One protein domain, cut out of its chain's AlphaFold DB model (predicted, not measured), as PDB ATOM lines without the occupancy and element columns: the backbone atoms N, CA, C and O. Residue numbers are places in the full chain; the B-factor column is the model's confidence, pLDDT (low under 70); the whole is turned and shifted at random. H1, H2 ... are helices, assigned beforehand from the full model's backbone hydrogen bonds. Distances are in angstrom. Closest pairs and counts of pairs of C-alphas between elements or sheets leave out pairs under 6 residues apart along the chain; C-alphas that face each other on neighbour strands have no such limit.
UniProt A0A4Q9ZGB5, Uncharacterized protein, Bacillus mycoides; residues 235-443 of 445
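AT A GLANCE: This is residues 235 to 443 of the 445 residues of an uncharacterized protein of Bacillus mycoides (UniProt A0A4Q9ZGB5). This is a long rod built on one long helix, H10, which runs most of its length with shorter helices strung along it. H2 runs back alongside H10, H8 packs on it between two end groups, H1, H5, H6 and H7 cluster toward its last residues with H11 at that end, and H3 with H4 beside it lies toward its first residues. The 209 printed residues hold eleven named helices, H1 to H11 in chain order, and no named strand; the class is all helix. The whole is loose, with a radius of gyration of the C-alphas of 21.6 A and spans of 71 by 29 by 22 A.

HOW THE PARTS SIT: Begin with H10, residues 387 to 427, the hub, touching six other helices. Its residues 406 to 423 alone touch H2, residues 248 to 267, at a shallow tilt of 28 degrees, opposite ways; the closest C-alphas, of Ile 255 and Leu 413, are 5.9 A apart. Look next at H8, residues 354 to 360: its Ile 360 comes within 4.7 A of Gly 409 of H10, C-alpha to C-alpha, at a steep tilt of 67 degrees. H9, residues 364 to 372, touches H8 about perpendicular at 74 degrees, C-alphas 359 and 366 being 3.7 A apart. H7, residues 340 to 349, touches H10 closest at C-alphas 341 and 419, 5.5 A. H5, residues 312 to 324, touches H2 closest at C-alphas 250 and 312, 5.2 A. H1, residues 235 to 246, touches H6, residues 329 to 336, closest at C-alphas 237 and 331, 6.4 A; H6 and H7 touch only at the corner, closest at C-alphas 336 and 343, 4.5 A. Toward the other end, H3, residues 269 to 280, only just touches H10, with 3 pairs of C-alphas within 8 A, closest 273 and 399 at 7.0 A. H4, residues 289 to 300, touches H3 closest at C-alphas 275 and 295, 6.1 A, and is apart from H10. H11, residues 434 to 441, touches H10 closest at C-alphas 427 and 437, 5.3 A. Every O i to N i+4 pair is within hydrogen-bond range in H1, H2, H3, H5, H6, H8, H9 and H10; in H4 it is 7 of 8, in H7 5 of 6, in H11 3 of 4.

IN THESE COORDINATES: Find C-alpha 387 at (185.014, 177.904, 224.370); from there H10 runs 58.2 A to C-alpha 427 at (176.026, 233.862, 237.537). H2 is 28.8 A long, H5 18.4 A and H1 16.7 A, beginning at C-alpha 235 (179.980, 235.817, 252.928).

THE WHOLE: The C-alphas of Arg 385 and Gly 435 are the two farthest apart, 72.5 A. The printed part has no cut; the links H4 to H5 and H9 to H10 are long. Mean pLDDT of the printed part is 78.5, with residues 282 to 300, 373 to 391 and 426 to 443 under 70.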
ATOM      1  N   LYS A 235     178.571 235.973 253.329       80.56
ATOM      2  CA  LYS A 235     179.980 235.817 252.928       80.56
ATOM      3  C   LYS A 235     180.280 234.399 252.432       80.56
ATOM      4  O   LYS A 235     180.825 234.242 251.352       80.56
ATOM      5  N   LYS A 236     179.810 233.376 253.150       79.44
ATOM      6  CA  LYS A 236     179.951 231.980 252.714       79.44
ATOM      7  C   LYS A 236     179.248 231.680 251.386       79.44
ATOM      8  O   LYS A 236     179.760 230.912 250.584       79.44
ATOM      9  N   LEU A 237     178.073 232.262 251.141       78.12
ATOM     10  CA  LEU A 237     177.417 232.171 249.836       78.12
ATOM     11  C   LEU A 237     178.267 232.834 248.745       78.12
ATOM     12  O   LEU A 237     178.285 232.334 247.627       78.12
ATOM     13  N   GLU A 238     178.984 233.917 249.061       80.44
ATOM     14  CA  GLU A 238     179.925 234.541 248.126       80.44
ATOM     15  C   GLU A 238     181.101 233.627 247.794       80.44
ATOM     16  O   GLU A 238     181.378 233.419 246.613       80.44
ATOM     17  N   ASP A 239     181.691 232.991 248.804       85.62
ATOM     18  CA  ASP A 239     182.771 232.016 248.627       85.62
ATOM     19  C   ASP A 239     182.308 230.813 247.777       85.62
ATOM     20  O   ASP A 239     182.969 230.426 246.814       85.62
ATOM     21  N   VAL A 240     181.114 230.270 248.048       85.06
ATOM     22  CA  VAL A 240     180.520 229.168 247.264       85.06
ATOM     23  C   VAL A 240     180.244 229.579 245.812       85.06
ATOM     24  O   VAL A 240     180.530 228.819 244.888       85.06
ATOM     25  N   ILE A 241     179.718 230.785 245.576       82.25
ATOM     26  CA  ILE A 241     179.508 231.306 244.216       82.25
ATOM     27  C   ILE A 241     180.845 231.460 243.480       82.25
ATOM     28  O   ILE A 241     180.917 231.187 242.280       82.25
ATOM     29  N   GLN A 242     181.902 231.872 244.181       85.56
ATOM     30  CA  GLN A 242     183.233 232.005 243.601       85.56
ATOM     31  C   GLN A 242     183.795 230.648 243.155       85.56
ATOM     32  O   GLN A 242     184.299 230.552 242.036       85.56
ATOM     33  N   LEU A 243     183.629 229.592 243.959       88.12
ATOM     34  CA  LEU A 243     184.000 228.219 243.580       88.12
ATOM     35  C   LEU A 243     183.250 227.752 242.317       88.12
ATOM     36  O   LEU A 243     183.846 227.202 241.388       88.12
ATOM     37  N   TYR A 244     181.951 228.048 242.216       85.12
ATOM     38  CA  TYR A 244     181.173 227.752 241.008       85.12
ATOM     39  C   TYR A 244     181.653 228.515 239.764       85.12
ATOM     40  O   TYR A 244     181.600 227.983 238.657       85.12
ATOM     41  N   ARG A 245     182.136 229.753 239.920       83.69
ATOM     42  CA  ARG A 245     182.732 230.518 238.813       83.69
ATOM     43  C   ARG A 245     184.087 229.946 238.395       83.69
ATOM     44  O   ARG A 245     184.346 229.823 237.203       83.69
ATOM     45  N   GLN A 246     184.926 229.565 239.357       87.50
ATOM     46  CA  GLN A 246     186.247 228.987 239.092       87.50
ATOM     47  C   GLN A 246     186.163 227.641 238.360       87.50
ATOM     48  O   GLN A 246     186.969 227.386 237.472       87.50
ATOM     49  N   SER A 247     185.155 226.819 238.663       86.50
ATOM     50  CA  SER A 247     184.935 225.534 237.978       86.50
ATOM     51  C   SER A 247     184.393 225.656 236.551       86.50
ATOM     52  O   SER A 247     184.400 224.669 235.819       86.50
ATOM     53  N   PHE A 248     183.968 226.841 236.107       88.00
ATOM     54  CA  PHE A 248     183.362 227.022 234.787       88.00
ATOM     55  C   PHE A 248     184.292 226.612 233.633       88.00
ATOM     56  O   PHE A 248     183.927 225.778 232.802       88.00
ATOM     57  N   ASN A 249     185.508 227.167 233.592       88.94
ATOM     58  CA  ASN A 249     186.472 226.890 232.524       88.94
ATOM     59  C   ASN A 249     186.970 225.434 232.541       88.94
ATOM     60  O   ASN A 249     186.926 224.801 231.481       88.94
ATOM     61  N   PRO A 250     187.363 224.862 233.699       93.38
ATOM     62  CA  PRO A 250     187.719 223.449 233.789       93.38
ATOM     63  C   PRO A 250     186.613 222.525 233.271       93.38
ATOM     64  O   PRO A 250     186.874 221.681 232.416       93.38
ATOM     65  N   ILE A 251     185.354 222.735 233.683       91.62
ATOM     66  CA  ILE A 251     184.226 221.919 233.205       91.62
ATOM     67  C   ILE A 251     184.045 222.066 231.685       91.62
ATOM     68  O   ILE A 251     183.797 221.077 230.997       91.62
ATOM     69  N   SER A 252     184.202 223.273 231.133       91.69
ATOM     70  CA  SER A 252     184.087 223.507 229.687       91.69
ATOM     71  C   SER A 252     185.139 222.713 228.901       91.69
ATOM     72  O   SER A 252     184.816 222.037 227.920       91.69
ATOM     73  N   ASN A 253     186.386 222.708 229.380       93.00
ATOM     74  CA  ASN A 253     187.471 221.935 228.776       93.00
ATOM     75  C   ASN A 253     187.223 220.424 228.866       93.00
ATOM     76  O   ASN A 253     187.420 219.721 227.870       93.00
ATOM     77  N   VAL A 254     186.733 219.938 230.013       94.00
ATOM     78  CA  VAL A 254     186.332 218.533 230.192       94.00
ATOM     79  C   VAL A 254     185.246 218.151 229.185       94.00
ATOM     80  O   VAL A 254     185.364 217.118 228.531       94.00
ATOM     81  N   ILE A 255     184.236 219.002 228.963       93.56
ATOM     82  CA  ILE A 255     183.181 218.741 227.970       93.56
ATOM     83  C   ILE A 255     183.759 218.649 226.552       93.56
ATOM     84  O   ILE A 255     183.429 217.731 225.795       93.56
ATOM     85  N   ILE A 256     184.625 219.589 226.165       91.69
ATOM     86  CA  ILE A 256     185.191 219.640 224.810       91.69
ATOM     87  C   ILE A 256     186.096 218.434 224.543       91.69
ATOM     88  O   ILE A 256     185.989 217.819 223.483       91.69
ATOM     89  N   LYS A 257     186.991 218.085 225.472       94.12
ATOM     90  CA  LYS A 257     187.909 216.950 225.289       94.12
ATOM     91  C   LYS A 257     187.190 215.611 225.464       94.12
ATOM     92  O   LYS A 257     187.320 214.740 224.609       94.12
ATOM     93  N   GLY A 258     186.347 215.483 226.489       93.25
ATOM     94  CA  GLY A 258     185.561 214.277 226.754       93.25
ATOM     95  C   GLY A 258     184.607 213.936 225.610       93.25
ATOM     96  O   GLY A 258     184.497 212.777 225.215       93.25
ATOM     97  N   SER A 259     183.982 214.941 224.980       92.75
ATOM     98  CA  SER A 259     183.133 214.702 223.802       92.75
ATOM     99  C   SER A 259     183.910 214.154 222.606       92.75
ATOM    100  O   SER A 259     183.415 213.250 221.932       92.75
ATOM    101  N   LYS A 260     185.144 214.627 222.370       94.12
ATOM    102  CA  LYS A 260     186.028 214.080 221.328       94.12
ATOM    103  C   LYS A 260     186.427 212.637 221.630       94.12
ATOM    104  O   LYS A 260     186.413 211.816 220.714       94.12
ATOM    105  N   ASN A 261     186.737 212.323 222.887       95.06
ATOM    106  CA  ASN A 261     187.077 210.963 223.309       95.06
ATOM    107  C   ASN A 261     185.904 210.003 223.097       95.06
ATOM    108  O   ASN A 261     186.066 208.981 222.437       95.06
ATOM    109  N   ILE A 262     184.707 210.359 223.569       93.94
ATOM    110  CA  ILE A 262     183.505 209.530 223.404       93.94
ATOM    111  C   ILE A 262     183.148 209.359 221.923       93.94
ATOM    112  O   ILE A 262     182.842 208.251 221.482       93.94
ATOM    113  N   GLU A 263     183.238 210.421 221.116       94.25
ATOM    114  CA  GLU A 263     183.022 210.319 219.671       94.25
ATOM    115  C   GLU A 263     184.036 209.375 219.004       94.25
ATOM    116  O   GLU A 263     183.659 208.559 218.156       94.25
ATOM    117  N   TYR A 264     185.311 209.461 219.394       94.50
ATOM    118  CA  TYR A 264     186.356 208.562 218.914       94.50
ATOM    119  C   TYR A 264     186.086 207.109 219.314       94.50
ATOM    120  O   TYR A 264     186.186 206.230 218.458       94.50
ATOM    121  N   VAL A 265     185.705 206.853 220.569       94.06
ATOM    122  CA  VAL A 265     185.396 205.507 221.076       94.06
ATOM    123  C   VAL A 265     184.215 204.897 220.326       94.06
ATOM    124  O   VAL A 265     184.304 203.751 219.901       94.06
ATOM    125  N   ILE A 266     183.154 205.664 220.052       93.06
ATOM    126  CA  ILE A 266     182.015 205.180 219.251       93.06
ATOM    127  C   ILE A 266     182.456 204.814 217.827       93.06
ATOM    128  O   ILE A 266     182.071 203.772 217.296       93.06
ATOM    129  N   LYS A 267     183.269 205.657 217.179       93.00
ATOM    130  CA  LYS A 267     183.756 205.400 215.810       93.00
ATOM    131  C   LYS A 267     184.696 204.191 215.750       93.00
ATOM    132  O   LYS A 267     184.596 203.378 214.828       93.00
ATOM    133  N   SER A 268     185.555 204.062 216.756       90.25
ATOM    134  CA  SER A 268     186.573 203.017 216.897       90.25
ATOM    135  C   SER A 268     186.097 201.818 217.724       90.25
ATOM    136  O   SER A 268     186.925 201.016 218.147       90.25
ATOM    137  N   ARG A 269     184.782 201.681 217.950       90.69
ATOM    138  CA  ARG A 269     184.182 200.660 218.826       90.69
ATOM    139  C   ARG A 269     184.696 199.258 218.512       90.69
ATOM    140  O   ARG A 269     185.238 198.604 219.394       90.69
ATOM    141  N   ASP A 270     184.591 198.837 217.252       88.50
ATOM    142  CA  ASP A 270     184.989 197.489 216.821       88.50
ATOM    143  C   ASP A 270     186.474 197.223 217.096       88.50
ATOM    144  O   ASP A 270     186.825 196.167 217.601       88.50
ATOM    145  N   LEU A 271     187.339 198.215 216.854       86.75
ATOM    146  CA  LEU A 271     188.774 198.117 217.127       86.75
ATOM    147  C   LEU A 271     189.057 197.956 218.629       86.75
ATOM    148  O   LEU A 271     189.923 197.173 219.010       86.75
ATOM    149  N   ILE A 272     188.358 198.714 219.480       88.12
ATOM    150  CA  ILE A 272     188.514 198.641 220.941       88.12
ATOM    151  C   ILE A 272     188.044 197.278 221.453       88.12
ATOM    152  O   ILE A 272     188.730 196.672 222.274       88.12
ATOM    153  N   LEU A 273     186.913 196.781 220.948       87.12
ATOM    154  CA  LEU A 273     186.390 195.460 221.293       87.12
ATOM    155  C   LEU A 273     187.321 194.345 220.828       87.12
ATOM    156  O   LEU A 273     187.627 193.457 221.612       87.12
ATOM    157  N   ASP A 274     187.831 194.418 219.599       83.88
ATOM    158  CA  ASP A 274     188.789 193.445 219.077       83.88
ATOM    159  C   ASP A 274     190.081 193.434 219.900       83.88
ATOM    160  O   ASP A 274     190.602 192.372 220.249       83.88
ATOM    161  N   TYR A 275     190.589 194.617 220.260       84.00
ATOM    162  CA  TYR A 275     191.742 194.755 221.146       84.00
ATOM    163  C   TYR A 275     191.478 194.128 222.524       84.00
ATOM    164  O   TYR A 275     192.326 193.399 223.041       84.00
ATOM    165  N   TRP A 276     190.303 194.379 223.107       84.56
ATOM    166  CA  TRP A 276     189.905 193.813 224.395       84.56
ATOM    167  C   TRP A 276     189.790 192.285 224.314       84.56
ATOM    168  O   TRP A 276     190.422 191.582 225.104       84.56
ATOM    169  N   MET A 277     189.093 191.767 223.302       78.81
ATOM    170  CA  MET A 277     188.918 190.334 223.056       78.81
ATOM    171  C   MET A 277     190.248 189.606 222.868       78.81
ATOM    172  O   MET A 277     190.435 188.533 223.435       78.81
ATOM    173  N   ILE A 278     191.201 190.171 222.119       78.50
ATOM    174  CA  ILE A 278     192.521 189.544 221.930       78.50
ATOM    175  C   ILE A 278     193.341 189.567 223.216       78.50
ATOM    176  O   ILE A 278     194.057 188.612 223.506       78.50
ATOM    177  N   LYS A 279     193.239 190.635 224.009       76.81
ATOM    178  CA  LYS A 279     193.914 190.702 225.306       76.81
ATOM    179  C   LYS A 279     193.375 189.643 226.276       76.81
ATOM    180  O   LYS A 279     194.149 189.091 227.052       76.81
ATOM    181  N   GLU A 280     192.075 189.366 226.224       74.25
ATOM    182  CA  GLU A 280     191.405 188.394 227.092       74.25
ATOM    183  C   GLU A 280     191.552 186.945 226.589       74.25
ATOM    184  O   GLU A 280     191.778 186.034 227.383       74.25
ATOM    185  N   TYR A 281     191.526 186.735 225.267       73.38
ATOM    186  CA  TYR A 281     191.600 185.425 224.608       73.38
ATOM    187  C   TYR A 281     192.638 185.386 223.463       73.38
ATOM    188  O   TYR A 281     192.289 185.155 222.297       73.38
ATOM    189  N   PRO A 282     193.943 185.534 223.764       66.44
ATOM    190  CA  PRO A 282     194.994 185.742 222.757       66.44
ATOM    191  C   PRO A 282     195.211 184.573 221.787       66.44
ATOM    192  O   PRO A 282     195.776 184.758 220.713       66.44
ATOM    193  N   HIS A 283     194.789 183.358 222.147       62.00
ATOM    194  CA  HIS A 283     195.060 182.144 221.367       62.00
ATOM    195  C   HIS A 283     193.877 181.646 220.530       62.00
ATOM    196  O   HIS A 283     194.047 180.709 219.750       62.00
ATOM    197  N   VAL A 284     192.698 182.258 220.671       59.66
ATOM    198  CA  VAL A 284     191.462 181.746 220.054       59.66
ATOM    199  C   VAL A 284     190.831 182.748 219.091       59.66
ATOM    200  O   VAL A 284     190.261 182.346 218.076       59.66
ATOM    201  N   PHE A 285     191.003 184.048 219.330       61.75
ATOM    202  CA  PHE A 285     190.453 185.075 218.454       61.75
ATOM    203  C   PHE A 285     191.283 185.215 217.162       61.75
ATOM    204  O   PHE A 285     192.371 185.792 217.156       61.75
ATOM    205  N   LYS A 286     190.779 184.661 216.049       60.62
ATOM    206  CA  LYS A 286     191.382 184.783 214.709       60.62
ATOM    207  C   LYS A 286     190.567 185.744 213.840       60.62
ATOM    208  O   LYS A 286     189.461 185.416 213.425       60.62
ATOM    209  N   ARG A 287     191.146 186.907 213.538       63.25
ATOM    210  CA  ARG A 287     190.666 187.879 212.537       63.25
ATOM    211  C   ARG A 287     191.408 187.703 211.207       63.25
ATOM    212  O   ARG A 287     192.353 186.916 211.118       63.25
ATOM    213  N   SER A 288     190.981 188.428 210.172       60.81
ATOM    214  CA  SER A 288     191.722 188.483 208.906       60.81
ATOM    215  C   SER A 288     193.129 189.068 209.112       60.81
ATOM    216  O   SER A 288     193.373 189.806 210.068       60.81
ATOM    217  N   TYR A 289     194.074 188.735 208.227       59.06
ATOM    218  CA  TYR A 289     195.480 189.145 208.356       59.06
ATOM    219  C   TYR A 289     195.650 190.674 208.469       59.06
ATOM    220  O   TYR A 289     196.386 191.149 209.334       59.06
ATOM    221  N   ASP A 290     194.901 191.445 207.675       60.38
ATOM    222  CA  ASP A 290     194.966 192.915 207.662       60.38
ATOM    223  C   ASP A 290     194.399 193.551 208.944       60.38
ATOM    224  O   ASP A 290     194.968 194.502 209.489       60.38
ATOM    225  N   GLU A 291     193.304 193.006 209.480       64.81
ATOM    226  CA  GLU A 291     192.750 193.430 210.772       64.81
ATOM    227  C   GLU A 291     193.712 193.095 211.917       64.81
ATOM    228  O   GLU A 291     193.922 193.912 212.815       64.81
ATOM    229  N   MET A 292     194.362 191.930 211.851       65.69
ATOM    230  CA  MET A 292     195.329 191.492 212.854       65.69
ATOM    231  C   MET A 292     196.579 192.382 212.870       65.69
ATOM    232  O   MET A 292     197.074 192.694 213.949       65.69
ATOM    233  N   ILE A 293     197.061 192.866 211.716       62.72
ATOM    234  CA  ILE A 293     198.151 193.859 211.648       62.72
ATOM    235  C   ILE A 293     197.754 195.155 212.362       62.72
ATOM    236  O   ILE A 293     198.535 195.699 213.151       62.72
ATOM    237  N   ASN A 294     196.538 195.646 212.110       62.09
ATOM    238  CA  ASN A 294     196.040 196.850 212.762       62.09
ATOM    239  C   ASN A 294     195.948 196.671 214.273       62.09
ATOM    240  O   ASN A 294     196.465 197.519 214.994       62.09
ATOM    241  N   ILE A 295     195.373 195.571 214.753       68.12
ATOM    242  CA  ILE A 295     195.233 195.311 216.189       68.12
ATOM    243  C   ILE A 295     196.600 195.079 216.851       68.12
ATOM    244  O   ILE A 295     196.858 195.629 217.921       68.12
ATOM    245  N   ASN A 296     197.519 194.366 216.189       66.19
ATOM    246  CA  ASN A 296     198.886 194.145 216.671       66.19
ATOM    247  C   ASN A 296     199.631 195.456 216.935       66.19
ATOM    248  O   ASN A 296     200.364 195.561 217.914       66.19
ATOM    249  N   ARG A 297     199.406 196.494 216.124       61.94
ATOM    250  CA  ARG A 297     199.969 197.826 216.375       61.94
ATOM    251  C   ARG A 297     199.469 198.437 217.692       61.94
ATOM    252  O   ARG A 297     200.263 199.052 218.399       61.94
ATOM    253  N   TYR A 298     198.200 198.253 218.056       65.56
ATOM    254  CA  TYR A 298     197.664 198.714 219.346       65.56
ATOM    255  C   TYR A 298     198.097 197.816 220.516       65.56
ATOM    256  O   TYR A 298     198.355 198.326 221.601       65.56
ATOM    257  N   LEU A 299     198.253 196.505 220.294       63.66
ATOM    258  CA  LEU A 299     198.818 195.564 221.277       63.66
ATOM    259  C   LEU A 299     200.275 195.885 221.617       63.66
ATOM    260  O   LEU A 299     200.672 195.769 222.772       63.66
ATOM    261  N   MET A 300     201.056 196.325 220.628       61.09
ATOM    262  CA  MET A 300     202.442 196.746 220.832       61.09
ATOM    263  C   MET A 300     202.544 198.098 221.540       61.09
ATOM    264  O   MET A 300     203.488 198.318 222.297       61.09
ATOM    265  N   ASN A 301     201.599 199.013 221.298       73.62
ATOM    266  CA  ASN A 301     201.576 200.306 221.970       73.62
ATOM    267  C   ASN A 301     200.149 200.858 222.122       73.62
ATOM    268  O   ASN A 301     199.535 201.311 221.151       73.62
ATOM    269  N   PHE A 302     199.658 200.888 223.365       75.69
ATOM    270  CA  PHE A 302     198.348 201.442 223.717       75.69
ATOM    271  C   PHE A 302     198.237 202.944 223.405       75.69
ATOM    272  O   PHE A 302     197.145 203.437 223.127       75.69
ATOM    273  N   GLU A 303     199.364 203.664 223.355       77.69
ATOM    274  CA  GLU A 303     199.422 205.091 223.000       77.69
ATOM    275  C   GLU A 303     198.910 205.393 221.586       77.69
ATOM    276  O   GLU A 303     198.631 206.546 221.262       77.69
ATOM    277  N   ASN A 304     198.757 204.367 220.743       81.00
ATOM    278  CA  ASN A 304     198.194 204.509 219.407       81.00
ATOM    279  C   ASN A 304     196.693 204.849 219.425       81.00
ATOM    280  O   ASN A 304     196.175 205.332 218.412       81.00
ATOM    281  N   PHE A 305     195.973 204.617 220.534       84.25
ATOM    282  CA  PHE A 305     194.603 205.111 220.680       84.25
ATOM    283  C   PHE A 305     194.603 206.644 220.763       84.25
ATOM    284  O   PHE A 305     195.231 207.235 221.638       84.25
ATOM    285  N   LEU A 306     193.844 207.295 219.876       86.75
ATOM    286  CA  LEU A 306     193.805 208.759 219.748       86.75
ATOM    287  C   LEU A 306     192.935 209.458 220.811       86.75
ATOM    288  O   LEU A 306     192.484 210.586 220.594       86.75
ATOM    289  N   VAL A 307     192.679 208.802 221.946       90.88
ATOM    290  CA  VAL A 307     191.980 209.420 223.080       90.88
ATOM    291  C   VAL A 307     192.898 210.415 223.790       90.88
ATOM    292  O   VAL A 307     194.107 210.206 223.912       90.88
ATOM    293  N   GLN A 308     192.326 211.537 224.213       91.12
ATOM    294  CA  GLN A 308     193.032 212.658 224.823       91.12
ATOM    295  C   GLN A 308     193.018 212.546 226.346       91.12
ATOM    296  O   GLN A 308     192.008 212.164 226.936       91.12
ATOM    297  N   GLU A 309     194.115 212.958 226.974       93.44
ATOM    298  CA  GLU A 309     194.144 213.210 228.413       93.44
ATOM    299  C   GLU A 309     193.408 214.508 228.766       93.44
ATOM    300  O   GLU A 309     193.405 215.476 227.993       93.44
ATOM    301  N   ILE A 310     192.789 214.528 229.947       94.19
ATOM    302  CA  ILE A 310     191.963 215.645 230.420       94.19
ATOM    303  C   ILE A 310     192.409 216.028 231.841       94.19
ATOM    304  O   ILE A 310     191.746 215.669 232.812       94.19
ATOM    305  N   PRO A 311     193.526 216.767 231.988       93.00
ATOM    306  CA  PRO A 311     194.040 217.158 233.304       93.00
ATOM    307  C   PRO A 311     193.042 218.004 234.109       93.00
ATOM    308  O   PRO A 311     193.057 217.985 235.337       93.00
ATOM    309  N   GLU A 312     192.127 218.703 233.431       94.50
ATOM    310  CA  GLU A 312     191.088 219.513 234.065       94.50
ATOM    311  C   GLU A 312     190.079 218.682 234.880       94.50
ATOM    312  O   GLU A 312     189.385 219.254 235.719       94.50
ATOM    313  N   ILE A 313     190.000 217.352 234.697       93.56
ATOM    314  CA  ILE A 313     189.149 216.484 235.535       93.56
ATOM    315  C   ILE A 313     189.524 216.643 237.012       93.56
ATOM    316  O   ILE A 313     188.631 216.812 237.840       93.56
ATOM    317  N   TYR A 314     190.823 216.671 237.327       93.00
ATOM    318  CA  TYR A 314     191.309 216.843 238.698       93.00
ATOM    319  C   TYR A 314     190.913 218.202 239.294       93.00
ATOM    320  O   TYR A 314     190.541 218.307 240.462       93.00
ATOM    321  N   GLU A 315     190.956 219.266 238.490       92.94
ATOM    322  CA  GLU A 315     190.527 220.598 238.930       92.94
ATOM    323  C   GLU A 315     189.025 220.629 239.230       92.94
ATOM    324  O   GLU A 315     188.591 221.219 240.224       92.94
ATOM    325  N   VAL A 316     188.223 219.964 238.391       92.00
ATOM    326  CA  VAL A 316     186.778 219.842 238.593       92.00
ATOM    327  C   VAL A 316     186.474 219.038 239.854       92.00
ATOM    328  O   VAL A 316     185.686 219.507 240.678       92.00
ATOM    329  N   THR A 317     187.084 217.867 240.044       91.50
ATOM    330  CA  THR A 317     186.824 217.031 241.227       91.50
ATOM    331  C   THR A 317     187.208 217.745 242.507       91.50
ATOM    332  O   THR A 317     186.368 217.858 243.397       91.50
ATOM    333  N   LYS A 318     188.392 218.362 242.554       92.06
ATOM    334  CA  LYS A 318     188.826 219.170 243.697       92.06
ATOM    335  C   LYS A 318     187.850 220.307 244.017       92.06
ATOM    336  O   LYS A 318     187.514 220.532 245.178       92.06
ATOM    337  N   CYS A 319     187.344 221.012 243.004       90.75
ATOM    338  CA  CYS A 319     186.352 222.064 243.228       90.75
ATOM    339  C   CYS A 319     185.056 221.508 243.846       90.75
ATOM    340  O   CYS A 319     184.501 222.096 244.777       90.75
ATOM    341  N   PHE A 320     184.573 220.356 243.370       90.38
ATOM    342  CA  PHE A 320     183.395 219.712 243.954       90.38
ATOM    343  C   PHE A 320     183.659 219.155 245.358       90.38
ATOM    344  O   PHE A 320     182.777 219.268 246.206       90.38
ATOM    345  N   GLU A 321     184.855 218.648 245.655       90.88
ATOM    346  CA  GLU A 321     185.270 218.272 247.013       90.88
ATOM    347  C   GLU A 321     185.214 219.475 247.969       90.88
ATOM    348  O   GLU A 321     184.652 219.378 249.062       90.88
ATOM    349  N   GLU A 322     185.701 220.644 247.542       91.56
ATOM    350  CA  GLU A 322     185.620 221.887 248.319       91.56
ATOM    351  C   GLU A 322     184.169 222.360 248.517       91.56
ATOM    352  O   GLU A 322     183.798 222.816 249.607       91.56
ATOM    353  N   LEU A 323     183.313 222.211 247.501       88.81
ATOM    354  CA  LEU A 323     181.879 222.512 247.595       88.81
ATOM    355  C   LEU A 323     181.129 221.542 248.522       88.81
ATOM    356  O   LEU A 323     180.163 221.950 249.180       88.81
ATOM    357  N   LEU A 324     181.550 220.275 248.561       86.25
ATOM    358  CA  LEU A 324     180.980 219.198 249.377       86.25
ATOM    359  C   LEU A 324     181.596 219.111 250.778       86.25
ATOM    360  O   LEU A 324     181.076 218.375 251.627       86.25
ATOM    361  N   SER A 325     182.645 219.892 251.042       87.44
ATOM    362  CA  SER A 325     183.281 220.001 252.352       87.44
ATOM    363  C   SER A 325     182.257 220.348 253.444       87.44
ATOM    364  O   SER A 325     181.295 221.084 253.187       87.44
ATOM    365  N   PRO A 326     182.435 219.869 254.691       83.44
ATOM    366  CA  PRO A 326     181.484 220.116 255.780       83.44
ATOM    367  C   PRO A 326     181.137 221.599 255.988       83.44
ATOM    368  O   PRO A 326     180.015 221.927 256.378       83.44
ATOM    369  N   GLU A 327     182.081 222.493 255.695       82.44
ATOM    370  CA  GLU A 327     181.941 223.936 255.874       82.44
ATOM    371  C   GLU A 327     180.997 224.585 254.851       82.44
ATOM    372  O   GLU A 327     180.205 225.463 255.225       82.44
ATOM    373  N   ASN A 328     181.048 224.123 253.595       85.25
ATOM    374  CA  ASN A 328     180.305 224.679 252.458       85.25
ATOM    375  C   ASN A 328     179.044 223.879 252.116       85.25
ATOM    376  O   ASN A 328     178.079 224.440 251.590       85.25
ATOM    377  N   LYS A 329     178.994 222.591 252.483       82.50
ATOM    378  CA  LYS A 329     177.963 221.624 252.077       82.50
ATOM    379  C   LYS A 329     176.538 222.131 252.234       82.50
ATOM    380  O   LYS A 329     175.716 221.924 251.344       82.50
ATOM    381  N   SER A 330     176.218 222.787 253.351       77.88
ATOM    382  CA  SER A 330     174.859 223.288 253.608       77.88
ATOM    383  C   SER A 330     174.416 224.343 252.586       77.88
ATOM    384  O   SER A 330     173.295 224.277 252.078       77.88
ATOM    385  N   ILE A 331     175.310 225.269 252.239       79.94
ATOM    386  CA  ILE A 331     175.055 226.363 251.299       79.94
ATOM    387  C   ILE A 331     175.136 225.853 249.860       79.94
ATOM    388  O   ILE A 331     174.235 226.145 249.078       79.94
ATOM    389  N   SER A 332     176.122 225.017 249.529       83.19
ATOM    390  CA  SER A 332     176.234 224.373 248.213       83.19
ATOM    391  C   SER A 332     175.014 223.502 247.899       83.19
ATOM    392  O   SER A 332     174.468 223.564 246.803       83.19
ATOM    393  N   THR A 333     174.504 222.750 248.884       77.50
ATOM    394  CA  THR A 333     173.273 221.950 248.733       77.50
ATOM    395  C   THR A 333     172.038 222.832 248.548       77.50
ATOM    396  O   THR A 333     171.122 222.478 247.807       77.50
ATOM    397  N   TYR A 334     171.971 223.974 249.236       75.75
ATOM    398  CA  TYR A 334     170.889 224.939 249.032       75.75
ATOM    399  C   TYR A 334     170.945 225.536 247.619       75.75
ATOM    400  O   TYR A 334     169.926 225.577 246.930       75.75
ATOM    401  N   PHE A 335     172.139 225.934 247.173       77.38
ATOM    402  CA  PHE A 335     172.373 226.476 245.840       77.38
ATOM    403  C   PHE A 335     172.026 225.460 244.745       77.38
ATOM    404  O   PHE A 335     171.290 225.784 243.813       77.38
ATOM    405  N   SER A 336     172.476 224.209 244.875       80.19
ATOM    406  CA  SER A 336     172.232 223.175 243.869       80.19
ATOM    407  C   SER A 336     170.749 222.820 243.739       80.19
ATOM    408  O   SER A 336     170.265 222.631 242.628       80.19
ATOM    409  N   LYS A 337     169.976 222.847 244.834       78.44
ATOM    410  CA  LYS A 337     168.516 222.619 244.817       78.44
ATOM    411  C   LYS A 337     167.708 223.700 244.092       78.44
ATOM    412  O   LYS A 337     166.530 223.476 243.814       78.44
ATOM    413  N   TYR A 338     168.299 224.853 243.777       72.94
ATOM    414  CA  TYR A 338     167.598 225.946 243.098       72.94
ATOM    415  C   TYR A 338     167.085 225.547 241.702       72.94
ATOM    416  O   TYR A 338     166.005 225.965 241.276       72.94
ATOM    417  N   ARG A 339     167.845 224.723 240.970       76.62
ATOM    418  CA  ARG A 339     167.471 224.216 239.642       76.62
ATOM    419  C   ARG A 339     167.811 222.740 239.544       76.62
ATOM    420  O   ARG A 339     168.889 222.335 239.956       76.62
ATOM    421  N   TYR A 340     166.934 221.977 238.892       80.69
ATOM    422  CA  TYR A 340     167.171 220.564 238.600       80.69
ATOM    423  C   TYR A 340     168.553 220.331 237.976       80.69
ATOM    424  O   TYR A 340     169.299 219.478 238.439       80.69
ATOM    425  N   ASP A 341     168.929 221.136 236.979       85.94
ATOM    426  CA  ASP A 341     170.186 220.954 236.256       85.94
ATOM    427  C   ASP A 341     171.430 221.155 237.155       85.94
ATOM    428  O   ASP A 341     172.446 220.502 236.938       85.94
ATOM    429  N   LEU A 342     171.344 222.006 238.189       84.56
ATOM    430  CA  LEU A 342     172.408 222.168 239.190       84.56
ATOM    431  C   LEU A 342     172.438 220.987 240.162       84.56
ATOM    432  O   LEU A 342     173.501 220.465 240.485       84.56
ATOM    433  N   GLN A 343     171.262 220.560 240.615       85.50
ATOM    434  CA  GLN A 343     171.103 219.476 241.575       85.50
ATOM    435  C   GLN A 343     171.586 218.130 241.034       85.50
ATOM    436  O   GLN A 343     172.196 217.369 241.779       85.50
ATOM    437  N   VAL A 344     171.296 217.823 239.768       87.94
ATOM    438  CA  VAL A 344     171.658 216.541 239.152       87.94
ATOM    439  C   VAL A 344     173.170 216.368 239.115       87.94
ATOM    440  O   VAL A 344     173.668 215.426 239.727       87.94
ATOM    441  N   LEU A 345     173.896 217.314 238.507       87.75
ATOM    442  CA  LEU A 345     175.352 217.215 238.434       87.75
ATOM    443  C   LEU A 345     175.979 217.242 239.833       87.75
ATOM    444  O   LEU A 345     176.863 216.448 240.124       87.75
ATOM    445  N   PHE A 346     175.486 218.104 240.729       86.62
ATOM    446  CA  PHE A 346     175.991 218.178 242.103       86.62
ATOM    447  C   PHE A 346     175.844 216.850 242.859       86.62
ATOM    448  O   PHE A 346     176.751 216.440 243.577       86.62
ATOM    449  N   ASN A 347     174.718 216.152 242.678       84.12
ATOM    450  CA  ASN A 347     174.513 214.835 243.273       84.12
ATOM    451  C   ASN A 347     175.407 213.767 242.633       84.12
ATOM    452  O   ASN A 347     175.881 212.897 243.356       84.12
ATOM    453  N   GLN A 348     175.635 213.823 241.318       84.69
ATOM    454  CA  GLN A 348     176.537 212.884 240.647       84.69
ATOM    455  C   GLN A 348     177.988 213.073 241.092       84.69
ATOM    456  O   GLN A 348     178.630 212.104 241.476       84.69
ATOM    457  N   MET A 349     178.479 214.310 241.149       85.56
ATOM    458  CA  MET A 349     179.844 214.610 241.602       85.56
ATOM    459  C   MET A 349     180.087 214.237 243.070       85.56
ATOM    460  O   MET A 349     181.216 213.982 243.458       85.56
ATOM    461  N   ASN A 350     179.038 214.163 243.894       79.81
ATOM    462  CA  ASN A 350     179.147 213.659 245.266       79.81
ATOM    463  C   ASN A 350     179.320 212.131 245.350       79.81
ATOM    464  O   ASN A 350     179.613 211.611 246.425       79.81
ATOM    465  N   LEU A 351     179.066 211.407 244.259       76.06
ATOM    466  CA  LEU A 351     179.165 209.950 244.205       76.06
ATOM    467  C   LEU A 351     180.396 209.463 243.439       76.06
ATOM    468  O   LEU A 351     180.829 208.350 243.710       76.06
ATOM    469  N   LYS A 352     180.924 210.269 242.510       82.38
ATOM    470  CA  LYS A 352     182.003 209.865 241.605       82.38
ATOM    471  C   LYS A 352     183.364 210.334 242.093       82.38
ATOM    472  O   LYS A 352     183.548 211.510 242.400       82.38
ATOM    473  N   GLU A 353     184.315 209.413 242.100       86.94
ATOM    474  CA  GLU A 353     185.732 209.715 242.307       86.94
ATOM    475  C   GLU A 353     186.395 210.124 240.981       86.94
ATOM    476  O   GLU A 353     185.851 209.896 239.895       86.94
ATOM    477  N   THR A 354     187.586 210.725 241.057       89.25
ATOM    478  CA  THR A 354     188.361 211.157 239.879       89.25
ATOM    479  C   THR A 354     188.544 210.022 238.869       89.25
ATOM    480  O   THR A 354     188.247 210.209 237.690       89.25
ATOM    481  N   ASP A 355     188.909 208.828 239.338       88.88
ATOM    482  CA  ASP A 355     189.130 207.647 238.493       88.88
ATOM    483  C   ASP A 355     187.857 207.202 237.756       88.88
ATOM    484  O   ASP A 355     187.903 206.739 236.615       88.88
ATOM    485  N   GLU A 356     186.687 207.366 238.380       89.69
ATOM    486  CA  GLU A 356     185.407 207.040 237.749       89.69
ATOM    487  C   GLU A 356     185.098 208.021 236.611       89.69
ATOM    488  O   GLU A 356     184.677 207.611 235.528       89.69
ATOM    489  N   ILE A 357     185.373 209.313 236.813       90.81
ATOM    490  CA  ILE A 357     185.199 210.337 235.776       90.81
ATOM    491  C   ILE A 357     186.179 210.112 234.620       90.81
ATOM    492  O   ILE A 357     185.786 210.239 233.460       90.81
ATOM    493  N   GLU A 358     187.420 209.730 234.912       93.06
ATOM    494  CA  GLU A 358     188.415 209.362 233.901       93.06
ATOM    495  C   GLU A 358     187.938 208.207 233.009       93.06
ATOM    496  O   GLU A 358     188.020 208.294 231.779       93.06
ATOM    497  N   ARG A 359     187.360 207.156 233.608       92.06
ATOM    498  CA  ARG A 359     186.753 206.028 232.875       92.06
ATOM    499  C   ARG A 359     185.604 206.485 231.986       92.06
ATOM    500  O   ARG A 359     185.588 206.185 230.797       92.06
ATOM    501  N   ILE A 360     184.678 207.255 232.545       91.81
ATOM    502  CA  ILE A 360     183.487 207.758 231.847       91.81
ATOM    503  C   ILE A 360     183.860 208.696 230.688       91.81
ATOM    504  O   ILE A 360     183.193 208.702 229.653       91.81
ATOM    505  N   MET A 361     184.937 209.468 230.838       93.50
ATOM    506  CA  MET A 361     185.462 210.366 229.803       93.50
ATOM    507  C   MET A 361     186.441 209.692 228.836       93.50
ATOM    508  O   MET A 361     186.925 210.347 227.906       93.50
ATOM    509  N   PHE A 362     186.720 208.400 229.028       93.50
ATOM    510  CA  PHE A 362     187.653 207.619 228.221       93.50
ATOM    511  C   PHE A 362     189.011 208.320 228.040       93.50
ATOM    512  O   PHE A 362     189.519 208.406 226.919       93.50
ATOM    513  N   THR A 363     189.601 208.837 229.128       93.50
ATOM    514  CA  THR A 363     191.034 209.211 229.139       93.50
ATOM    515  C   THR A 363     191.886 207.972 228.836       93.50
ATOM    516  O   THR A 363     191.363 206.853 228.823       93.50
ATOM    517  N   LYS A 364     193.196 208.089 228.565       90.56
ATOM    518  CA  LYS A 364     193.992 206.869 228.311       90.56
ATOM    519  C   LYS A 364     194.044 206.006 229.561       90.56
ATOM    520  O   LYS A 364     193.927 204.787 229.445       90.56
ATOM    521  N   ILE A 365     194.173 206.628 230.732       89.62
ATOM    522  CA  ILE A 365     194.104 205.943 232.027       89.62
ATOM    523  C   ILE A 365     192.735 205.264 232.173       89.62
ATOM    524  O   ILE A 365     192.679 204.050 232.353       89.62
ATOM    525  N   GLY A 366     191.639 205.999 231.969       89.50
ATOM    526  CA  GLY A 366     190.281 205.468 232.068       89.50
ATOM    527  C   GLY A 366     189.987 204.318 231.098       89.50
ATOM    528  O   GLY A 366     189.434 203.293 231.491       89.50
ATOM    529  N   LEU A 367     190.394 204.437 229.831       90.19
ATOM    530  CA  LEU A 367     190.222 203.386 228.825       90.19
ATOM    531  C   LEU A 367     191.069 202.150 229.157       90.19
ATOM    532  O   LEU A 367     190.605 201.019 229.004       90.19
ATOM    533  N   LYS A 368     192.304 202.347 229.633       88.00
ATOM    534  CA  LYS A 368     193.173 201.252 230.072       88.00
ATOM    535  C   LYS A 368     192.559 200.509 231.251       88.00
ATOM    536  O   LYS A 368     192.580 199.280 231.245       88.00
ATOM    537  N   ASP A 369     191.993 201.241 232.203       86.38
ATOM    538  CA  ASP A 369     191.287 200.702 233.359       86.38
ATOM    539  C   ASP A 369     190.072 199.875 232.948       86.38
ATOM    540  O   ASP A 369     189.961 198.725 233.373       86.38
ATOM    541  N   ILE A 370     189.212 200.402 232.067       85.88
ATOM    542  CA  ILE A 370     188.045 199.680 231.531       85.88
ATOM    543  C   ILE A 370     188.471 198.329 230.939       85.88
ATOM    544  O   ILE A 370     187.866 197.304 231.239       85.88
ATOM    545  N   ILE A 371     189.555 198.315 230.158       82.75
ATOM    546  CA  ILE A 371     190.075 197.111 229.487       82.75
ATOM    547  C   ILE A 371     190.913 196.220 230.435       82.75
ATOM    548  O   ILE A 371     191.282 195.092 230.101       82.75
ATOM    549  N   ALA A 372     191.309 196.707 231.611       73.44
ATOM    550  CA  ALA A 372     192.108 195.953 232.579       73.44
ATOM    551  C   ALA A 372     191.266 195.294 233.681       73.44
ATOM    552  O   ALA A 372     191.755 194.359 234.313       73.44
ATOM    553  N   SER A 373     190.040 195.764 233.925       54.97
ATOM    554  CA  SER A 373     189.438 195.684 235.258       54.97
ATOM    555  C   SER A 373     188.965 194.320 235.763       54.97
ATOM    556  O   SER A 373     188.414 194.326 236.857       54.97
ATOM    557  N   GLU A 374     189.122 193.171 235.085       48.53
ATOM    558  CA  GLU A 374     188.569 191.938 235.692       48.53
ATOM    559  C   GLU A 374     189.167 190.565 235.363       48.53
ATOM    560  O   GLU A 374     188.931 189.652 236.143       48.53
ATOM    561  N   ASN A 375     190.003 190.373 234.335       43.44
ATOM    562  CA  ASN A 375     190.437 189.012 233.956       43.44
ATOM    563  C   ASN A 375     191.956 188.792 233.893       43.44
ATOM    564  O   ASN A 375     192.462 188.077 233.035       43.44
ATOM    565  N   ALA A 376     192.704 189.288 234.885       34.75
ATOM    566  CA  ALA A 376     194.074 188.806 235.131       34.75
ATOM    567  C   ALA A 376     194.125 187.382 235.751       34.75
ATOM    568  O   ALA A 376     195.201 186.906 236.111       34.75
ATOM    569  N   GLY A 377     192.974 186.705 235.901       34.25
ATOM    570  CA  GLY A 377     192.830 185.432 236.619       34.25
ATOM    571  C   GLY A 377     192.294 184.237 235.818       34.25
ATOM    572  O   GLY A 377     192.173 183.158 236.399       34.25
ATOM    573  N   PHE A 378     191.990 184.357 234.519       37.91
ATOM    574  CA  PHE A 378     191.566 183.190 233.731       37.91
ATOM    575  C   PHE A 378     192.772 182.347 233.285       37.91
ATOM    576  O   PHE A 378     193.445 182.598 232.291       37.91
ATOM    577  N   SER A 379     193.055 181.365 234.144       35.75
ATOM    578  CA  SER A 379     193.780 180.103 233.961       35.75
ATOM    579  C   SER A 379     194.381 179.806 232.577       35.75
ATOM    580  O   SER A 379     193.697 179.660 231.569       35.75
ATOM    581  N   LYS A 380     195.682 179.504 232.613       38.34
ATOM    582  CA  LYS A 380     196.582 178.965 231.576       38.34
ATOM    583  C   LYS A 380     196.168 177.603 230.961       38.34
ATOM    584  O   LYS A 380     197.018 176.902 230.416       38.34
ATOM    585  N   LYS A 381     194.906 177.183 231.084       43.16
ATOM    586  CA  LYS A 381     194.368 175.914 230.565       43.16
ATOM    587  C   LYS A 381     192.996 176.169 229.944       43.16
ATOM    588  O   LYS A 381     192.008 176.211 230.668       43.16
ATOM    589  N   VAL A 382     192.956 176.343 228.625       44.09
ATOM    590  CA  VAL A 382     191.724 176.572 227.854       44.09
ATOM    591  C   VAL A 382     191.596 175.456 226.810       44.09
ATOM    592  O   VAL A 382     192.555 175.159 226.093       44.09
ATOM    593  N   GLU A 383     190.453 174.769 226.814       43.34
ATOM    594  CA  GLU A 383     190.174 173.520 226.095       43.34
ATOM    595  C   GLU A 383     189.191 173.793 224.935       43.34
ATOM    596  O   GLU A 383     187.975 173.782 225.111       43.34
ATOM    597  N   TYR A 384     189.764 173.977 223.737       47.25
ATOM    598  CA  TYR A 384     189.238 174.533 222.471       47.25
ATOM    599  C   TYR A 384     187.755 174.371 222.050       47.25
ATOM    600  O   TYR A 384     187.343 175.035 221.098       47.25
ATOM    601  N   ARG A 385     186.943 173.475 222.631       42.88
ATOM    602  CA  ARG A 385     185.611 173.112 222.091       42.88
ATOM    603  C   ARG A 385     184.416 173.564 222.933       42.88
ATOM    604  O   ARG A 385     183.341 173.731 222.367       42.88
ATOM    605  N   LYS A 386     184.586 173.783 224.244       48.34
ATOM    606  CA  LYS A 386     183.567 174.436 225.099       48.34
ATOM    607  C   LYS A 386     183.604 175.970 224.986       48.34
ATOM    608  O   LYS A 386     182.666 176.640 225.399       48.34
ATOM    609  N   ASP A 387     184.638 176.494 224.331       57.25
ATOM    610  CA  ASP A 387     185.014 177.904 224.370       57.25
ATOM    611  C   ASP A 387     184.249 178.809 223.391       57.25
ATOM    612  O   ASP A 387     184.174 180.005 223.626       57.25
ATOM    613  N   CYS A 388     183.651 178.300 222.304       61.50
ATOM    614  CA  CYS A 388     182.992 179.177 221.317       61.50
ATOM    615  C   CYS A 388     181.710 179.837 221.860       61.50
ATOM    616  O   CYS A 388     181.492 181.023 221.630       61.50
ATOM    617  N   GLU A 389     180.876 179.098 222.601       66.81
ATOM    618  CA  GLU A 389     179.674 179.666 223.233       66.81
ATOM    619  C   GLU A 389     180.029 180.587 224.409       66.81
ATOM    620  O   GLU A 389     179.361 181.597 224.626       66.81
ATOM    621  N   GLU A 390     181.080 180.260 225.167       69.69
ATOM    622  CA  GLU A 390     181.582 181.111 226.252       69.69
ATOM    623  C   GLU A 390     182.214 182.398 225.717       69.69
ATOM    624  O   GLU A 390     181.965 183.462 226.276       69.69
ATOM    625  N   MET A 391     182.940 182.330 224.598       67.56
ATOM    626  CA  MET A 391     183.487 183.499 223.904       67.56
ATOM    627  C   MET A 391     182.408 184.374 223.292       67.56
ATOM    628  O   MET A 391     182.511 185.592 223.341       67.56
ATOM    629  N   GLN A 392     181.360 183.776 222.726       72.75
ATOM    630  CA  GLN A 392     180.246 184.554 222.201       72.75
ATOM    631  C   GLN A 392     179.518 185.292 223.335       72.75
ATOM    632  O   GLN A 392     179.231 186.479 223.213       72.75
ATOM    633  N   LYS A 393     179.301 184.627 224.478       77.94
ATOM    634  CA  LYS A 393     178.739 185.267 225.676       77.94
ATOM    635  C   LYS A 393     179.659 186.336 226.263       77.94
ATOM    636  O   LYS A 393     179.167 187.378 226.683       77.94
ATOM    637  N   SER A 394     180.971 186.102 226.324       75.88
ATOM    638  CA  SER A 394     181.915 187.100 226.840       75.88
ATOM    639  C   SER A 394     182.005 188.304 225.909       75.88
ATOM    640  O   SER A 394     181.954 189.432 226.388       75.88
ATOM    641  N   GLN A 395     182.002 188.089 224.594       79.44
ATOM    642  CA  GLN A 395     181.924 189.161 223.609       79.44
ATOM    643  C   GLN A 395     180.644 189.991 223.785       79.44
ATOM    644  O   GLN A 395     180.734 191.210 223.893       79.44
ATOM    645  N   GLU A 396     179.471 189.358 223.893       83.50
ATOM    646  CA  GLU A 396     178.201 190.056 224.152       83.50
ATOM    647  C   GLU A 396     178.248 190.878 225.455       83.50
ATOM    648  O   GLU A 396     177.757 192.008 225.505       83.50
ATOM    649  N   LEU A 397     178.879 190.347 226.508       83.50
ATOM    650  CA  LEU A 397     179.058 191.053 227.781       83.50
ATOM    651  C   LEU A 397     180.017 192.246 227.670       83.50
ATOM    652  O   LEU A 397     179.739 193.295 228.254       83.50
ATOM    653  N   LEU A 398     181.128 192.106 226.944       83.75
ATOM    654  CA  LEU A 398     182.089 193.187 226.708       83.75
ATOM    655  C   LEU A 398     181.485 194.293 225.844       83.75
ATOM    656  O   LEU A 398     181.644 195.473 226.157       83.75
ATOM    657  N   GLU A 399     180.745 193.914 224.803       86.94
ATOM    658  CA  GLU A 399     179.976 194.829 223.964       86.94
ATOM    659  C   GLU A 399     178.981 195.629 224.801       86.94
ATOM    660  O   GLU A 399     179.014 196.860 224.797       86.94
ATOM    661  N   TYR A 400     178.167 194.940 225.603       86.44
ATOM    662  CA  TYR A 400     177.217 195.580 226.507       86.44
ATOM    663  C   TYR A 400     177.906 196.497 227.531       86.44
ATOM    664  O   TYR A 400     177.412 197.585 227.832       86.44
ATOM    665  N   ARG A 401     179.058 196.086 228.075       86.69
ATOM    666  CA  ARG A 401     179.835 196.881 229.038       86.69
ATOM    667  C   ARG A 401     180.362 198.164 228.398       86.69
ATOM    668  O   ARG A 401     180.153 199.238 228.957       86.69
ATOM    669  N   LEU A 402     181.004 198.061 227.235       90.31
ATOM    670  CA  LEU A 402     181.531 199.217 226.513       90.31
ATOM    671  C   LEU A 402     180.405 200.180 226.126       90.31
ATOM    672  O   LEU A 402     180.535 201.385 226.341       90.31
ATOM    673  N   ASP A 403     179.291 199.654 225.613       91.69
ATOM    674  CA  ASP A 403     178.144 200.463 225.207       91.69
ATOM    675  C   ASP A 403     177.553 201.225 226.395       91.69
ATOM    676  O   ASP A 403     177.322 202.431 226.292       91.69
ATOM    677  N   ASN A 404     177.401 200.575 227.552       89.88
ATOM    678  CA  ASN A 404     176.948 201.249 228.768       89.88
ATOM    679  C   ASN A 404     177.912 202.343 229.229       89.88
ATOM    680  O   ASN A 404     177.447 203.432 229.554       89.88
ATOM    681  N   CYS A 405     179.229 202.104 229.215       91.75
ATOM    682  CA  CYS A 405     180.211 203.139 229.561       91.75
ATOM    683  C   CYS A 405     180.124 204.340 228.607       91.75
ATOM    684  O   CYS A 405     180.194 205.489 229.038       91.75
ATOM    685  N   VAL A 406     179.922 204.094 227.308       94.50
ATOM    686  CA  VAL A 406     179.734 205.150 226.301       94.50
ATOM    687  C   VAL A 406     178.451 205.941 226.555       94.50
ATOM    688  O   VAL A 406     178.458 207.171 226.468       94.50
ATOM    689  N   ILE A 407     177.347 205.255 226.855       93.69
ATOM    690  CA  ILE A 407     176.058 205.887 227.158       93.69
ATOM    691  C   ILE A 407     176.173 206.732 228.426       93.69
ATOM    692  O   ILE A 407     175.779 207.896 228.408       93.69
ATOM    693  N   GLU A 408     176.764 206.187 229.487       93.31
ATOM    694  CA  GLU A 408     177.002 206.895 230.745       93.31
ATOM    695  C   GLU A 408     177.895 208.128 230.540       93.31
ATOM    696  O   GLU A 408     177.578 209.211 231.030       93.31
ATOM    697  N   GLY A 409     178.955 208.003 229.737       93.94
ATOM    698  CA  GLY A 409     179.798 209.121 229.315       93.94
ATOM    699  C   GLY A 409     179.031 210.221 228.597       93.94
ATOM    700  O   GLY A 409     179.154 211.402 228.931       93.94
ATOM    701  N   ALA A 410     178.193 209.847 227.631       94.94
ATOM    702  CA  ALA A 410     177.380 210.800 226.888       94.94
ATOM    703  C   ALA A 410     176.332 211.496 227.778       94.94
ATOM    704  O   ALA A 410     176.076 212.691 227.603       94.94
ATOM    705  N   GLU A 411     175.741 210.769 228.728       94.81
ATOM    706  CA  GLU A 411     174.825 211.315 229.733       94.81
ATOM    707  C   GLU A 411     175.522 212.327 230.633       94.81
ATOM    708  O   GLU A 411     175.083 213.477 230.707       94.81
ATOM    709  N   PHE A 412     176.650 211.941 231.228       94.31
ATOM    710  CA  PHE A 412     177.419 212.797 232.122       94.31
ATOM    711  C   PHE A 412     177.889 214.081 231.423       94.31
ATOM    712  O   PHE A 412     177.708 215.182 231.949       94.31
ATOM    713  N   LEU A 413     178.387 213.982 230.184       94.56
ATOM    714  CA  LEU A 413     178.734 215.152 229.370       94.56
ATOM    715  C   LEU A 413     177.551 216.098 229.164       94.56
ATOM    716  O   LEU A 413     177.705 217.323 229.222       94.56
ATOM    717  N   TYR A 414     176.370 215.549 228.882       93.75
ATOM    718  CA  TYR A 414     175.188 216.369 228.671       93.75
ATOM    719  C   TYR A 414     174.756 217.066 229.963       93.75
ATOM    720  O   TYR A 414     174.390 218.241 229.927       93.75
ATOM    721  N   GLU A 415     174.853 216.395 231.108       92.94
ATOM    722  CA  GLU A 415     174.594 217.003 232.411       92.94
ATOM    723  C   GLU A 415     175.577 218.133 232.732       92.94
ATOM    724  O   GLU A 415     175.136 219.227 233.094       92.94
ATOM    725  N   MET A 416     176.880 217.922 232.511       92.69
ATOM    726  CA  MET A 416     177.901 218.967 232.651       92.69
ATOM    727  C   MET A 416     177.613 220.172 231.745       92.69
ATOM    728  O   MET A 416     177.697 221.324 232.176       92.69
ATOM    729  N   TYR A 417     177.202 219.926 230.499       93.00
ATOM    730  CA  TYR A 417     176.812 220.985 229.567       93.00
ATOM    731  C   TYR A 417     175.598 221.782 230.064       93.00
ATOM    732  O   TYR A 417     175.599 223.016 230.047       93.00
ATOM    733  N   ARG A 418     174.552 221.094 230.537       91.88
ATOM    734  CA  ARG A 418     173.342 221.731 231.086       91.88
ATOM    735  C   ARG A 418     173.642 222.551 232.334       91.88
ATOM    736  O   ARG A 418     173.085 223.638 232.496       91.88
ATOM    737  N   TYR A 419     174.530 222.041 233.172       90.12
ATOM    738  CA  TYR A 419     175.024 222.711 234.357       90.12
ATOM    739  C   TYR A 419     175.742 224.021 234.014       90.12
ATOM    740  O   TYR A 419     175.334 225.075 234.507       90.12
ATOM    741  N   ILE A 420     176.719 223.990 233.099       88.25
ATOM    742  CA  ILE A 420     177.442 225.187 232.640       88.25
ATOM    743  C   ILE A 420     176.496 226.241 232.073       88.25
ATOM    744  O   ILE A 420     176.594 227.404 232.447       88.25
ATOM    745  N   LEU A 421     175.543 225.851 231.218       86.62
ATOM    746  CA  LEU A 421     174.588 226.800 230.632       86.62
ATOM    747  C   LEU A 421     173.779 227.554 231.694       86.62
ATOM    748  O   LEU A 421     173.402 228.711 231.504       86.62
ATOM    749  N   ILE A 422     173.457 226.885 232.800       83.75
ATOM    750  CA  ILE A 422     172.678 227.477 233.887       83.75
ATOM    751  C   ILE A 422     173.556 228.285 234.827       83.75
ATOM    752  O   ILE A 422     173.101 229.328 235.299       83.75
ATOM    753  N   LEU A 423     174.795 227.854 235.063       81.62
ATOM    754  CA  LEU A 423     175.776 228.679 235.752       81.62
ATOM    755  C   LEU A 423     176.023 229.978 234.991       81.62
ATOM    756  O   LEU A 423     175.895 231.034 235.595       81.62
ATOM    757  N   ASP A 424     176.271 229.927 233.683       81.06
ATOM    758  CA  ASP A 424     176.481 231.124 232.863       81.06
ATOM    759  C   ASP A 424     175.280 232.074 232.939       81.06
ATOM    760  O   ASP A 424     175.394 233.239 233.327       81.06
ATOM    761  N   LYS A 425     174.077 231.538 232.702       77.31
ATOM    762  CA  LYS A 425     172.839 232.322 232.734       77.31
ATOM    763  C   LYS A 425     172.573 232.984 234.091       77.31
ATOM    764  O   LYS A 425     172.085 234.114 234.123       77.31
ATOM    765  N   ASN A 426     172.828 232.283 235.197       68.00
ATOM    766  CA  ASN A 426     172.480 232.762 236.540       68.00
ATOM    767  C   ASN A 426     173.604 233.564 237.205       68.00
ATOM    768  O   ASN A 426     173.326 234.463 237.998       68.00
ATOM    769  N   LEU A 427     174.862 233.224 236.928       65.25
ATOM    770  CA  LEU A 427     176.026 233.862 237.537       65.25
ATOM    771  C   LEU A 427     176.617 234.965 236.668       65.25
ATOM    772  O   LEU A 427     177.395 235.746 237.220       65.25
ATOM    773  N   GLN A 428     176.241 235.049 235.380       62.25
ATOM    774  CA  GLN A 428     176.824 235.956 234.384       62.25
ATOM    775  C   GLN A 428     178.344 235.961 234.556       62.25
ATOM    776  O   GLN A 428     178.891 236.934 235.081       62.25
ATOM    777  N   VAL A 429     178.981 234.824 234.254       55.69
ATOM    778  CA  VAL A 429     180.369 234.507 234.649       55.69
ATOM    779  C   VAL A 429     181.355 235.576 234.157       55.69
ATOM    780  O   VAL A 429     182.278 235.917 234.891       55.69
ATOM    781  N   ASP A 430     181.051 236.218 233.026       46.47
ATOM    782  CA  ASP A 430     181.822 237.324 232.435       46.47
ATOM    783  C   ASP A 430     181.453 238.730 232.959       46.47
ATOM    784  O   ASP A 430     181.958 239.740 232.473       46.47
ATOM    785  N   SER A 431     180.547 238.841 233.936       51.38
ATOM    786  CA  SER A 431     180.132 240.122 234.517       51.38
ATOM    787  C   SER A 431     180.659 240.315 235.946       51.38
ATOM    788  O   SER A 431     180.424 239.505 236.854       51.38
ATOM    789  N   ASP A 432     181.269 241.479 236.184       51.19
ATOM    790  CA  ASP A 432     181.753 241.937 237.499       51.19
ATOM    791  C   ASP A 432     180.636 242.159 238.539       51.19
ATOM    792  O   ASP A 432     180.880 242.508 239.696       51.19
ATOM    793  N   LYS A 433     179.363 241.965 238.174       51.41
ATOM    794  CA  LYS A 433     178.215 242.292 239.032       51.41
ATOM    795  C   LYS A 433     177.798 241.115 239.904       51.41
ATOM    796  O   LYS A 433     176.663 240.643 239.851       51.41
ATOM    797  N   PHE A 434     178.696 240.744 240.810       51.47
ATOM    798  CA  PHE A 434     178.477 239.776 241.885       51.47
ATOM    799  C   PHE A 434     177.136 239.993 242.639       51.47
ATOM    800  O   PHE A 434     176.395 239.061 242.957       51.47
ATOM    801  N   GLY A 435     176.744 241.259 242.830       52.59
ATOM    802  CA  GLY A 435     175.508 241.642 243.516       52.59
ATOM    803  C   GLY A 435     174.189 241.349 242.784       52.59
ATOM    804  O   GLY A 435     173.137 241.555 243.392       52.59
ATOM    805  N   ARG A 436     174.191 240.932 241.509       53.56
ATOM    806  CA  ARG A 436     172.959 240.546 240.789       53.56
ATOM    807  C   ARG A 436     172.639 239.066 241.008       53.56
ATOM    808  O   ARG A 436     171.542 238.771 241.465       53.56
ATOM    809  N   ALA A 437     173.627 238.179 240.858       53.66
ATOM    810  CA  ALA A 437     173.495 236.763 241.209       53.66
ATOM    811  C   ALA A 437     172.992 236.600 242.656       53.66
ATOM    812  O   ALA A 437     171.984 235.944 242.912       53.66
ATOM    813  N   LEU A 438     173.608 237.316 243.602       53.91
ATOM    814  CA  LEU A 438     173.205 237.279 245.009       53.91
ATOM    815  C   LEU A 438     171.759 237.769 245.252       53.91
ATOM    816  O   LEU A 438     171.112 237.316 246.195       53.91
ATOM    817  N   ARG A 439     171.224 238.673 244.416       56.78
ATOM    818  CA  ARG A 439     169.830 239.147 244.506       56.78
ATOM    819  C   ARG A 439     168.832 238.119 243.983       56.78
ATOM    820  O   ARG A 439     167.837 237.874 244.663       56.78
ATOM    821  N   THR A 440     169.135 237.476 242.857       56.84
ATOM    822  CA  THR A 440     168.319 236.400 242.280       56.84
ATOM    823  C   THR A 440     168.216 235.203 243.239       56.84
ATOM    824  O   THR A 440     167.128 234.670 243.450       56.84
ATOM    825  N   PHE A 441     169.310 234.815 243.908       51.97
ATOM    826  CA  PHE A 441     169.302 233.688 244.858       51.97
ATOM    827  C   PHE A 441     168.673 234.007 246.223       51.97
ATOM    828  O   PHE A 441     168.245 233.095 246.932       51.97
ATOM    829  N   LEU A 442     168.586 235.288 246.597       54.53
ATOM    830  CA  LEU A 442     167.893 235.737 247.810       54.53
ATOM    831  C   LEU A 442     166.406 236.063 247.572       54.53
ATOM    832  O   LEU A 442     165.751 236.525 248.505       54.53
ATOM    833  N   GLY A 443     165.880 235.855 246.356       43.84
ATOM    834  CA  GLY A 443     164.485 236.156 246.007       43.84
ATOM    835  C   GLY A 443     164.146 237.647 246.097       43.84
ATOM    836  O   GLY A 443     163.056 238.006 246.532       43.84
TER     837      GLY A 443